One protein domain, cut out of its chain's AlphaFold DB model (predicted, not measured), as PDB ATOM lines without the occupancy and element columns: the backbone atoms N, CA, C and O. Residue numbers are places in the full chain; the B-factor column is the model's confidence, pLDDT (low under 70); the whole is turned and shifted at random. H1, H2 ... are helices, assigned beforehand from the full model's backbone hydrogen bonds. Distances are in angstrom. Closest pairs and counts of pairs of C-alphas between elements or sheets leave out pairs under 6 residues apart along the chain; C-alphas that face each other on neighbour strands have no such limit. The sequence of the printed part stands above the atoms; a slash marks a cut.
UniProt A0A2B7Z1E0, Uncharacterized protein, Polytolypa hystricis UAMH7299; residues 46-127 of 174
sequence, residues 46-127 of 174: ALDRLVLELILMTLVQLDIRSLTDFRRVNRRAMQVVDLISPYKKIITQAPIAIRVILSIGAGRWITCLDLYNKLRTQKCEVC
ATOM      1  N   ALA A  46     266.329 232.587 234.882       84.12
ATOM      2  CA  ALA A  46     265.726 232.918 236.173       84.12
ATOM      3  C   ALA A  46     264.200 232.715 236.213       84.12
ATOM      4  O   ALA A  46     263.666 232.451 237.290       84.12
ATOM      5  N   LEU A  47     263.511 232.793 235.067       81.81
ATOM      6  CA  LEU A  47     262.062 232.587 235.000       81.81
ATOM      7  C   LEU A  47     261.668 231.134 235.275       81.81
ATOM      8  O   LEU A  47     260.607 230.914 235.840       81.81
ATOM      9  N   ASP A  48     262.537 230.157 234.993       82.38
ATOM     10  CA  ASP A  48     262.268 228.744 235.312       82.38
ATOM     11  C   ASP A  48     262.299 228.448 236.822       82.38
ATOM     12  O   ASP A  48     261.946 227.349 237.244       82.38
ATOM     13  N   ARG A  49     262.686 229.420 237.664       86.44
ATOM     14  CA  ARG A  49     262.511 229.327 239.124       86.44
ATOM     15  C   ARG A  49     261.064 229.580 239.557       86.44
ATOM     16  O   ARG A  49     260.721 229.283 240.697       86.44
ATOM     17  N   LEU A  50     260.236 230.152 238.682       84.38
ATOM     18  CA  LEU A  50     258.816 230.375 238.924       84.38
ATOM     19  C   LEU A  50     258.009 229.152 238.484       84.38
ATOM     20  O   LEU A  50     258.350 228.466 237.521       84.38
ATOM     21  N   VAL A  51     256.891 228.907 239.166       87.44
ATOM     22  CA  VAL A  51     255.910 227.912 238.716       87.44
ATOM     23  C   VAL A  51     255.355 228.346 237.359       87.44
ATOM     24  O   VAL A  51     255.060 229.526 237.157       87.44
ATOM     25  N   LEU A  52     255.180 227.388 236.444       86.69
ATOM     26  CA  LEU A  52     254.721 227.628 235.070       86.69
ATOM     27  C   LEU A  52     253.471 228.518 235.004       86.69
ATOM     28  O   LEU A  52     253.383 229.387 234.144       86.69
ATOM     29  N   GLU A  53     252.528 228.339 235.928       88.69
ATOM     30  CA  GLU A  53     251.300 229.135 235.992       88.69
ATOM     31  C   GLU A  53     251.575 230.636 236.147       88.69
ATOM     32  O   GLU A  53     250.988 231.444 235.428       88.69
ATOM     33  N   LEU A  54     252.527 231.019 237.005       90.38
ATOM     34  CA  LEU A  54     252.906 232.421 237.205       90.38
ATOM     35  C   LEU A  54     253.574 233.003 235.957       90.38
ATOM     36  O   LEU A  54     253.338 234.157 235.595       90.38
ATOM     37  N   ILE A  55     254.371 232.193 235.258       90.75
ATOM     38  CA  ILE A  55     254.979 232.592 233.987       90.75
ATOM     39  C   ILE A  55     253.879 232.843 232.947       90.75
ATOM     40  O   ILE A  55     253.862 233.876 232.291       90.75
ATOM     41  N   LEU A  56     252.894 231.954 232.828       91.38
ATOM     42  CA  LEU A  56     251.799 232.133 231.870       91.38
ATOM     43  C   LEU A  56     250.922 233.353 232.206       91.38
ATOM     44  O   LEU A  56     250.550 234.104 231.303       91.38
ATOM     45  N   MET A  57     250.627 233.585 233.490       89.69
ATOM     46  CA  MET A  57     249.846 234.741 233.953       89.69
ATOM     47  C   MET A  57     250.557 236.082 233.750       89.69
ATOM     48  O   MET A  57     249.893 237.100 233.556       89.69
ATOM     49  N   THR A  58     251.889 236.101 233.795       91.25
ATOM     50  CA  THR A  58     252.674 237.309 233.501       91.25
ATOM     51  C   THR A  58     252.769 237.540 231.997       91.25
ATOM     52  O   THR A  58     252.492 238.640 231.527       91.25
ATOM     53  N   LEU A  59     253.058 236.495 231.217       91.62
ATOM     54  CA  LEU A  59     253.191 236.606 229.764       91.62
ATOM     55  C   LEU A  59     251.881 236.985 229.059       91.62
ATOM     56  O   LEU A  59     251.920 237.700 228.062       91.62
ATOM     57  N   VAL A  60     250.714 236.556 229.555       90.31
ATOM     58  CA  VAL A  60     249.421 236.918 228.938       90.31
ATOM     59  C   VAL A  60     249.106 238.418 229.036       90.31
ATOM     60  O   VAL A  60     248.348 238.933 228.215       90.31
ATOM     61  N   GLN A  61     249.699 239.119 230.008       89.88
ATOM     62  CA  GLN A  61     249.533 240.563 230.204       89.88
ATOM     63  C   GLN A  61     250.516 241.397 229.372       89.88
ATOM     64  O   GLN A  61     250.365 242.613 229.296       89.88
ATOM     65  N   LEU A  62     251.511 240.767 228.738       91.44
ATOM     66  CA  LEU A  62     252.471 241.477 227.901       91.44
ATOM     67  C   LEU A  62     251.835 241.989 226.607       91.44
ATOM     68  O   LEU A  62     250.884 241.413 226.057       91.44
ATOM     69  N   ASP A  63     252.417 243.071 226.101       92.38
ATOM     70  CA  ASP A  63     252.130 243.587 224.773       92.38
ATOM     71  C   ASP A  63     252.606 242.609 223.682       92.38
ATOM     72  O   ASP A  63     253.528 241.809 223.878       92.38
ATOM     73  N   ILE A  64     251.957 242.651 222.516       90.31
ATOM     74  CA  ILE A  64     252.251 241.751 221.391       90.31
ATOM     75  C   ILE A  64     253.723 241.841 220.969       90.31
ATOM     76  O   ILE A  64     254.312 240.827 220.578       90.31
ATOM     77  N   ARG A  65     254.348 243.023 221.052       90.12
ATOM     78  CA  ARG A  65     255.756 243.183 220.682       90.12
ATOM     79  C   ARG A  65     256.671 242.480 221.683       90.12
ATOM     80  O   ARG A  65     257.451 241.628 221.270       90.12
ATOM     81  N   SER A  66     256.526 242.751 222.975       91.25
ATOM     82  CA  SER A  66     257.304 242.084 224.025       91.25
ATOM     83  C   SER A  66     257.105 240.570 224.017       91.25
ATOM     84  O   SER A  66     258.062 239.821 224.197       91.25
ATOM     85  N   LEU A  67     255.885 240.095 223.748       91.69
ATOM     86  CA  LEU A  67     255.592 238.665 223.682       91.69
ATOM     87  C   LEU A  67     256.278 237.989 222.485       91.69
ATOM     88  O   LEU A  67     256.816 236.890 222.617       91.69
ATOM     89  N   THR A  68     256.294 238.648 221.324       89.06
ATOM     90  CA  THR A  68     256.965 238.125 220.123       89.06
ATOM     91  C   THR A  68     258.485 238.208 220.219       89.06
ATOM     92  O   THR A  68     259.165 237.283 219.771       89.06
ATOM     93  N   ASP A  69     259.020 239.238 220.870       90.06
ATOM     94  CA  ASP A  69     260.444 239.339 221.182       90.06
ATOM     95  C   ASP A  69     260.857 238.264 222.210       90.06
ATOM     96  O   ASP A  69     261.840 237.557 221.989       90.06
ATOM     97  N   PHE A  70     260.062 238.028 223.264       90.19
ATOM     98  CA  PHE A  70     260.300 236.950 224.237       90.19
ATOM     99  C   PHE A  70     260.271 235.564 223.586       90.19
ATOM    100  O   PHE A  70     261.150 234.737 223.838       90.19
ATOM    101  N   ARG A  71     259.318 235.322 222.676       88.25
ATOM    102  CA  ARG A  71     259.220 234.071 221.906       88.25
ATOM    103  C   ARG A  71     260.509 233.764 221.128       88.25
ATOM    104  O   ARG A  71     260.824 232.596 220.924       88.25
ATOM    105  N   ARG A  72     261.266 234.789 220.718       86.31
ATOM    106  CA  ARG A  72     262.524 234.663 219.957       86.31
ATOM    107  C   ARG A  72     263.766 234.442 220.826       86.31
ATOM    108  O   ARG A  72     264.801 234.073 220.280       86.31
ATOM    109  N   VAL A  73     263.687 234.640 222.146       86.69
ATOM    110  CA  VAL A  73     264.852 234.564 223.050       86.69
ATOM    111  C   VAL A  73     265.476 233.170 223.059       86.69
ATOM    112  O   VAL A  73     266.688 233.029 222.924       86.69
ATOM    113  N   ASN A  74     264.665 232.128 223.240       84.88
ATOM    114  CA  ASN A  74     265.122 230.746 223.167       84.88
ATOM    115  C   ASN A  74     263.956 229.793 222.843       84.88
ATOM    116  O   ASN A  74     262.781 230.156 222.910       84.88
ATOM    117  N   ARG A  75     264.278 228.533 222.521       83.88
ATOM    118  CA  ARG A  75     263.264 227.518 222.177       83.88
ATOM    119  C   ARG A  75     262.280 227.238 223.316       83.88
ATOM    120  O   ARG A  75     261.125 226.923 223.052       83.88
ATOM    121  N   ARG A  76     262.715 227.347 224.572       85.00
ATOM    122  CA  ARG A  76     261.865 227.099 225.741       85.00
ATOM    123  C   ARG A  76     260.843 228.221 225.945       85.00
ATOM    124  O   ARG A  76     259.677 227.942 226.186       85.00
ATOM    125  N   ALA A  77     261.253 229.471 225.773       87.69
ATOM    126  CA  ALA A  77     260.404 230.653 225.774       87.69
ATOM    127  C   ALA A  77     259.365 230.559 224.658       87.69
ATOM    128  O   ALA A  77     258.188 230.802 224.906       87.69
ATOM    129  N   MET A  78     259.768 230.095 223.471       88.12
ATOM    130  CA  MET A  78     258.832 229.794 222.390       88.12
ATOM    131  C   MET A  78     257.756 228.787 222.813       88.12
ATOM    132  O   MET A  78     256.570 229.075 222.677       88.12
ATOM    133  N   GLN A  79     258.152 227.648 223.395       86.88
ATOM    134  CA  GLN A  79     257.198 226.655 223.903       86.88
ATOM    135  C   GLN A  79     256.254 227.245 224.954       86.88
ATOM    136  O   GLN A  79     255.058 226.983 224.917       86.88
ATOM    137  N   VAL A  80     256.779 228.035 225.894       89.56
ATOM    138  CA  VAL A  80     255.971 228.630 226.964       89.56
ATOM    139  C   VAL A  80     254.974 229.647 226.410       89.56
ATOM    140  O   VAL A  80     253.818 229.636 226.824       89.56
ATOM    141  N   VAL A  81     255.365 230.468 225.433       90.50
ATOM    142  CA  VAL A  81     254.437 231.378 224.744       90.50
ATOM    143  C   VAL A  81     253.355 230.601 223.990       90.50
ATOM    144  O   VAL A  81     252.183 230.967 224.051       90.50
ATOM    145  N   ASP A  82     253.706 229.490 223.343       87.94
ATOM    146  CA  ASP A  82     252.752 228.661 222.597       87.94
ATOM    147  C   ASP A  82     251.753 227.910 223.517       87.94
ATOM    148  O   ASP A  82     250.687 227.480 223.059       87.94
ATOM    149  N   LEU A  83     252.038 227.795 224.823       89.38
ATOM    150  CA  LEU A  83     251.092 227.299 225.838       89.38
ATOM    151  C   LEU A  83     250.032 228.340 226.236       89.38
ATOM    152  O   LEU A  83     248.984 227.975 226.779       89.38
ATOM    153  N   ILE A  84     250.258 229.626 225.958       90.56
ATOM    154  CA  ILE A  84     249.311 230.695 226.284       90.56
ATOM    155  C   ILE A  84     248.077 230.542 225.394       90.56
ATOM    156  O   ILE A  84     248.103 230.789 224.189       90.56
ATOM    157  N   SER A  85     246.957 230.151 226.002       89.75
ATOM    158  CA  SER A  85     245.720 229.840 225.275       89.75
ATOM    159  C   SER A  85     245.196 230.993 224.397       89.75
ATOM    160  O   SER A  85     244.835 230.720 223.248       89.75
ATOM    161  N   PRO A  86     245.162 232.262 224.862       87.44
ATOM    162  CA  PRO A  86     244.828 233.406 224.008       87.44
ATOM    163  C   PRO A  86     245.753 233.538 222.795       87.44
ATOM    164  O   PRO A  86     245.275 233.610 221.666       87.44
ATOM    165  N   TYR A  87     247.069 233.475 223.013       89.31
ATOM    166  CA  TYR A  87     248.069 233.607 221.953       89.31
ATOM    167  C   TYR A  87     247.931 232.501 220.907       89.31
ATOM    168  O   TYR A  87     247.818 232.784 219.715       89.31
ATOM    169  N   LYS A  88     247.820 231.244 221.357       88.06
ATOM    170  CA  LYS A  88     247.614 230.072 220.496       88.06
ATOM    171  C   LYS A  88     246.372 230.211 219.613       88.06
ATOM    172  O   LYS A  88     246.378 229.810 218.449       88.06
ATOM    173  N   LYS A  89     245.290 230.783 220.140       86.81
ATOM    174  CA  LYS A  89     244.072 231.030 219.359       86.81
ATOM    175  C   LYS A  89     244.268 232.142 218.332       86.81
ATOM    176  O   LYS A  89     243.834 231.978 217.198       86.81
ATOM    177  N   ILE A  90     244.974 233.219 218.679       86.44
ATOM    178  CA  ILE A  90     245.280 234.303 217.734       86.44
ATOM    179  C   ILE A  90     246.125 233.778 216.569       86.44
ATOM    180  O   ILE A  90     245.750 233.968 215.418       86.44
ATOM    181  N   ILE A  91     247.227 233.071 216.837       84.62
ATOM    182  CA  ILE A  91     248.114 232.567 215.771       84.62
ATOM    183  C   ILE A  91     247.429 231.533 214.866       84.62
ATOM    184  O   ILE A  91     247.790 231.420 213.700       84.62
ATOM    185  N   THR A  92     246.446 230.785 215.380       80.81
ATOM    186  CA  THR A  92     245.715 229.774 214.596       80.81
ATOM    187  C   THR A  92     244.550 230.356 213.801       80.81
ATOM    188  O   THR A  92     244.231 229.833 212.736       80.81
ATOM    189  N   GLN A  93     243.900 231.407 214.305       80.25
ATOM    190  CA  GLN A  93     242.692 231.974 213.696       80.25
ATOM    191  C   GLN A  93     242.943 233.259 212.905       80.25
ATOM    192  O   GLN A  93     242.205 233.526 211.964       80.25
ATOM    193  N   ALA A  94     243.936 234.057 213.297       82.19
ATOM    194  CA  ALA A  94     244.227 235.369 212.722       82.19
ATOM    195  C   ALA A  94     245.738 235.702 212.778       82.19
ATOM    196  O   ALA A  94     246.130 236.725 213.350       82.19
ATOM    197  N   PRO A  95     246.626 234.875 212.189       80.75
ATOM    198  CA  PRO A  95     248.072 235.130 212.197       80.75
ATOM    199  C   PRO A  95     248.444 236.459 211.524       80.75
ATOM    200  O   PRO A  95     249.385 237.135 211.942       80.75
ATOM    201  N   ILE A  96     247.668 236.863 210.517       79.50
ATOM    202  CA  ILE A  96     247.799 238.140 209.812       79.50
ATOM    203  C   ILE A  96     247.610 239.330 210.754       79.50
ATOM    204  O   ILE A  96     248.324 240.322 210.617       79.50
ATOM    205  N   ALA A  97     246.723 239.235 211.750       83.38
ATOM    206  CA  ALA A  97     246.491 240.327 212.690       83.38
ATOM    207  C   ALA A  97     247.770 240.701 213.446       83.38
ATOM    208  O   ALA A  97     248.107 241.877 213.553       83.38
ATOM    209  N   ILE A  98     248.535 239.701 213.895       85.56
ATOM    210  CA  ILE A  98     249.824 239.934 214.552       85.56
ATOM    211  C   ILE A  98     250.818 240.563 213.567       85.56
ATOM    212  O   ILE A  98     251.519 241.502 213.944       85.56
ATOM    213  N   ARG A  99     250.866 240.101 212.305       82.06
ATOM    214  CA  ARG A  99     251.770 240.667 211.282       82.06
ATOM    215  C   ARG A  99     251.498 242.152 211.065       82.06
ATOM    216  O   ARG A  99     252.438 242.938 211.109       82.06
ATOM    217  N   VAL A 100     250.233 242.530 210.889       83.25
ATOM    218  CA  VAL A 100     249.840 243.930 210.680       83.25
ATOM    219  C   VAL A 100     250.133 244.773 211.915       83.25
ATOM    220  O   VAL A 100     250.735 245.832 211.806       83.25
ATOM    221  N   ILE A 101     249.774 244.295 213.109       86.06
ATOM    222  CA  ILE A 101     250.032 245.015 214.366       86.06
ATOM    223  C   ILE A 101     251.529 245.297 214.553       86.06
ATOM    224  O   ILE A 101     251.909 246.370 215.026       86.06
ATOM    225  N   LEU A 102     252.388 244.346 214.184       85.69
ATOM    226  CA  LEU A 102     253.834 244.525 214.249       85.69
ATOM    227  C   LEU A 102     254.366 245.429 213.135       85.69
ATOM    228  O   LEU A 102     255.229 246.256 213.424       85.69
ATOM    229  N   SER A 103     253.855 245.312 211.906       80.12
ATOM    230  CA  SER A 103     254.319 246.119 210.771       80.12
ATOM    231  C   SER A 103     253.979 247.601 210.932       80.12
ATOM    232  O   SER A 103     254.791 248.448 210.571       80.12
ATOM    233  N   ILE A 104     252.837 247.925 211.548       83.12
ATOM    234  CA  ILE A 104     252.443 249.310 211.860       83.12
ATOM    235  C   ILE A 104     253.014 249.818 213.195       83.12
ATOM    236  O   ILE A 104     252.727 250.940 213.606       83.12
ATOM    237  N   GLY A 105     253.781 248.997 213.924       81.31
ATOM    238  CA  GLY A 105     254.370 249.372 215.215       81.31
ATOM    239  C   GLY A 105     253.378 249.483 216.383       81.31
ATOM    240  O   GLY A 105     253.754 249.931 217.467       81.31
ATOM    241  N   ALA A 106     252.129 249.039 216.214       84.81
ATOM    242  CA  ALA A 106     251.104 249.061 217.261       84.81
ATOM    243  C   ALA A 106     251.309 247.985 218.342       84.81
ATOM    244  O   ALA A 106     250.692 248.048 219.405       84.81
ATOM    245  N   GLY A 107     252.193 247.009 218.107       86.25
ATOM    246  CA  GLY A 107     252.401 245.865 219.000       86.25
ATOM    247  C   GLY A 107     252.802 246.204 220.435       86.25
ATOM    248  O   GLY A 107     252.564 245.378 221.302       86.25
ATOM    249  N   ARG A 108     253.348 247.401 220.695       89.38
ATOM    250  CA  ARG A 108     253.732 247.868 222.043       89.38
ATOM    251  C   ARG A 108     252.560 248.380 222.886       89.38
ATOM    252  O   ARG A 108     252.717 248.576 224.083       89.38
ATOM    253  N   TRP A 109     251.412 248.630 222.259       86.00
ATOM    254  CA  TRP A 109     250.258 249.296 222.874       86.00
ATOM    255  C   TRP A 109     249.056 248.370 223.062       86.00
ATOM    256  O   TRP A 109     248.016 248.796 223.555       86.00
ATOM    257  N   ILE A 110     249.166 247.119 222.615       86.94
ATOM    258  CA  ILE A 110     248.069 246.153 222.601       86.94
ATOM    259  C   ILE A 110     248.552 244.899 223.317       86.94
ATOM    260  O   ILE A 110     249.544 244.304 222.897       86.94
ATOM    261  N   THR A 111     247.848 244.485 224.372       90.38
ATOM    262  CA  THR A 111     248.145 243.227 225.065       90.38
ATOM    263  C   THR A 111     247.613 242.021 224.296       90.38
ATOM    264  O   THR A 111     246.676 242.119 223.495       90.38
ATOM    265  N   CYS A 112     248.193 240.848 224.557       89.44
ATOM    266  CA  CYS A 112     247.704 239.586 224.000       89.44
ATOM    267  C   CYS A 112     246.231 239.330 224.357       89.44
ATOM    268  O   CYS A 112     245.438 238.919 223.505       89.44
ATOM    269  N   LEU A 113     245.848 239.623 225.603       88.50
ATOM    270  CA  LEU A 113     244.479 239.450 226.073       88.50
ATOM    271  C   LEU A 113     243.504 240.431 225.405       88.50
ATOM    272  O   LEU A 113     242.419 240.012 225.000       88.50
ATOM    273  N   ASP A 114     243.887 241.699 225.233       86.50
ATOM    274  CA  ASP A 114     243.049 242.704 224.565       86.50
ATOM    275  C   ASP A 114     242.798 242.344 223.106       86.50
ATOM    276  O   ASP A 114     241.660 242.410 222.631       86.50
ATOM    277  N   LEU A 115     243.850 241.924 222.397       86.50
ATOM    278  CA  LEU A 115     243.726 241.459 221.022       86.50
ATOM    279  C   LEU A 115     242.799 240.245 220.956       86.50
ATOM    280  O   LEU A 115     241.853 240.236 220.171       86.50
ATOM    281  N   TYR A 116     243.015 239.247 221.811       87.06
ATOM    282  CA  TYR A 116     242.179 238.052 221.852       87.06
ATOM    283  C   TYR A 116     240.705 238.376 222.130       87.06
ATOM    284  O   TYR A 116     239.820 237.844 221.458       87.06
ATOM    285  N   ASN A 117     240.424 239.265 223.082       84.81
ATOM    286  CA  ASN A 117     239.061 239.668 223.411       84.81
ATOM    287  C   ASN A 117     238.383 240.388 222.243       84.81
ATOM    288  O   ASN A 117     237.236 240.063 221.943       84.81
ATOM    289  N   LYS A 118     239.096 241.276 221.539       82.00
ATOM    290  CA  LYS A 118     238.583 241.965 220.342       82.00
ATOM    291  C   LYS A 118     238.284 241.014 219.190       82.00
ATOM    292  O   LYS A 118     237.246 241.132 218.550       82.00
ATOM    293  N   LEU A 119     239.158 240.036 218.955       78.56
ATOM    294  CA  LEU A 119     238.916 238.991 217.956       78.56
ATOM    295  C   LEU A 119     237.727 238.094 218.345       78.56
ATOM    296  O   LEU A 119     237.079 237.508 217.478       78.56
ATOM    297  N   ARG A 120     237.441 237.966 219.648       74.75
ATOM    298  CA  ARG A 120     236.332 237.160 220.176       74.75
ATOM    299  C   ARG A 120     234.997 237.905 220.189       74.75
ATOM    300  O   ARG A 120     233.953 237.255 220.112       74.75
ATOM    301  N   THR A 121     234.990 239.229 220.323       64.12
ATOM    302  CA  THR A 121     233.759 240.030 220.299       64.12
ATOM    303  C   THR A 121     233.145 240.010 218.899       64.12
ATOM    304  O   THR A 121     233.663 240.597 217.960       64.12
ATOM    305  N   GLN A 122     232.024 239.295 218.765       47.25
ATOM    306  CA  GLN A 122     231.348 238.943 217.505       47.25
ATOM    307  C   GLN A 122     230.549 240.070 216.833       47.25
ATOM    308  O   GLN A 122     229.656 239.792 216.036       47.25
ATOM    309  N   LYS A 123     230.802 241.332 217.161       47.72
ATOM    310  CA  LYS A 123     230.110 242.445 216.512       47.72
ATOM    311  C   LYS A 123     231.159 243.285 215.815       47.72
ATOM    312  O   LYS A 123     231.830 244.066 216.472       47.72
ATOM    313  N   CYS A 124     231.318 243.080 214.511       48.19
ATOM    314  CA  CYS A 124     231.828 244.165 213.686       48.19
ATOM    315  C   CYS A 124     230.639 245.104 213.454       48.19
ATOM    316  O   CYS A 124     229.554 244.637 213.090       48.19
ATOM    317  N   GLU A 125     230.797 246.398 213.736       46.69
ATOM    318  CA  GLU A 125     229.707 247.384 213.659       46.69
ATOM    319  C   GLU A 125     229.195 247.545 212.217       46.69
ATOM    320  O   GLU A 125     228.089 248.029 211.991       46.69
ATOM    321  N   VAL A 126     229.974 247.066 211.241       44.38
ATOM    322  CA  VAL A 126     229.712 247.159 209.801       44.38
ATOM    323  C   VAL A 126     228.891 245.984 209.249       44.38
ATOM    324  O   VAL A 126     228.120 246.166 208.313       44.38
ATOM    325  N   CYS A 127     229.049 244.772 209.786       40.50
ATOM    326  CA  CYS A 127     228.599 243.549 209.111       40.50
ATOM    327  C   CYS A 127     227.338 242.910 209.704       40.50
ATOM    328  O   CYS A 127     226.800 242.006 209.076       40.50
TER     329      CYS A 127
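Overview. This is residues 46 to 127 of the 174 residues of an uncharacterized protein of Polytolypa hystricis UAMH7299 (UniProt A0A2B7Z1E0). Short helices, mostly crossed, make a two-part body: the hairpin of H3 and H4 with H2 crossing H4 in one part, and H5 crossed by H7, with H6 at a corner to H5, in the other. H1 is the small end piece beyond H2, and at the opposite end of the longest axis the tail of residues 121 to 127 sticks out from H7. The printed part has 82 residues with seven named helices, H1 to H7 in order along the chain, and no named strand; the class is all helix. It is compact, with a radius of gyration of the C-alphas of 13.3 A, and spans 47 by 24 by 20 A, the tail adding to the length.

Arrangement. Start at H1, residues 46 to 49, which is close to but not clearly touching H2, residues 52 to 59; their closest C-alphas, those of Leu 47 and Ile 55, are 7.2 A apart. Look next at H3, residues 64 to 73, and H4, residues 75 to 82, a hairpin: they touch at a shallow tilt of 30 degrees, opposite ways, with the closest C-alphas, Arg 71 and Met 78, 4.3 A apart. H2 and H4 only just touch, with 3 pairs of C-alphas within 8 A, the closest being Leu 56 and Val 80 at 7.3 A, and stand about perpendicular at 75 degrees. H5, residues 85 to 93, and H6, residues 95 to 103, touch only at the corner, and only just, with 3 pairs within 8 A; their closest C-alphas, Ile 91 and Ile 98, are 7.7 A apart. H6 only just touches H3, also with 3 pairs, the closest C-alphas being Arg 65 and Leu 102 at 6.8 A. H7, residues 112 to 120, touches H5 at a steep tilt of 52 degrees, the same way, with the closest C-alphas, Pro 86 and Tyr 116, 5.8 A apart. H3 and H5 are apart. In H2 to H7 every O i to N i+4 pair is within hydrogen-bond range; H1 is too short for such a pair.

Along the chain. Find C-alpha 46 at (265.726, 232.918, 236.173), where H1 begins. H3, the longest helix by residues, begins at C-alpha 64, (252.251, 241.751, 221.391), and runs 14.6 A from first to last C-alpha; H6 runs 12.7 A, and H5 and H7 12.2 A each. H7 ends at C-alpha 120, (236.332, 237.160, 220.176).

Size, cuts and confidence. The C-alphas of Arg 49 and Val 126, the two farthest apart, are 47.5 A from each other. The printed part has no cut and no long link; the link from H6 to H7 is short, the others tight. Residues 121 to 127 stand free, and these seven have pLDDT under 70.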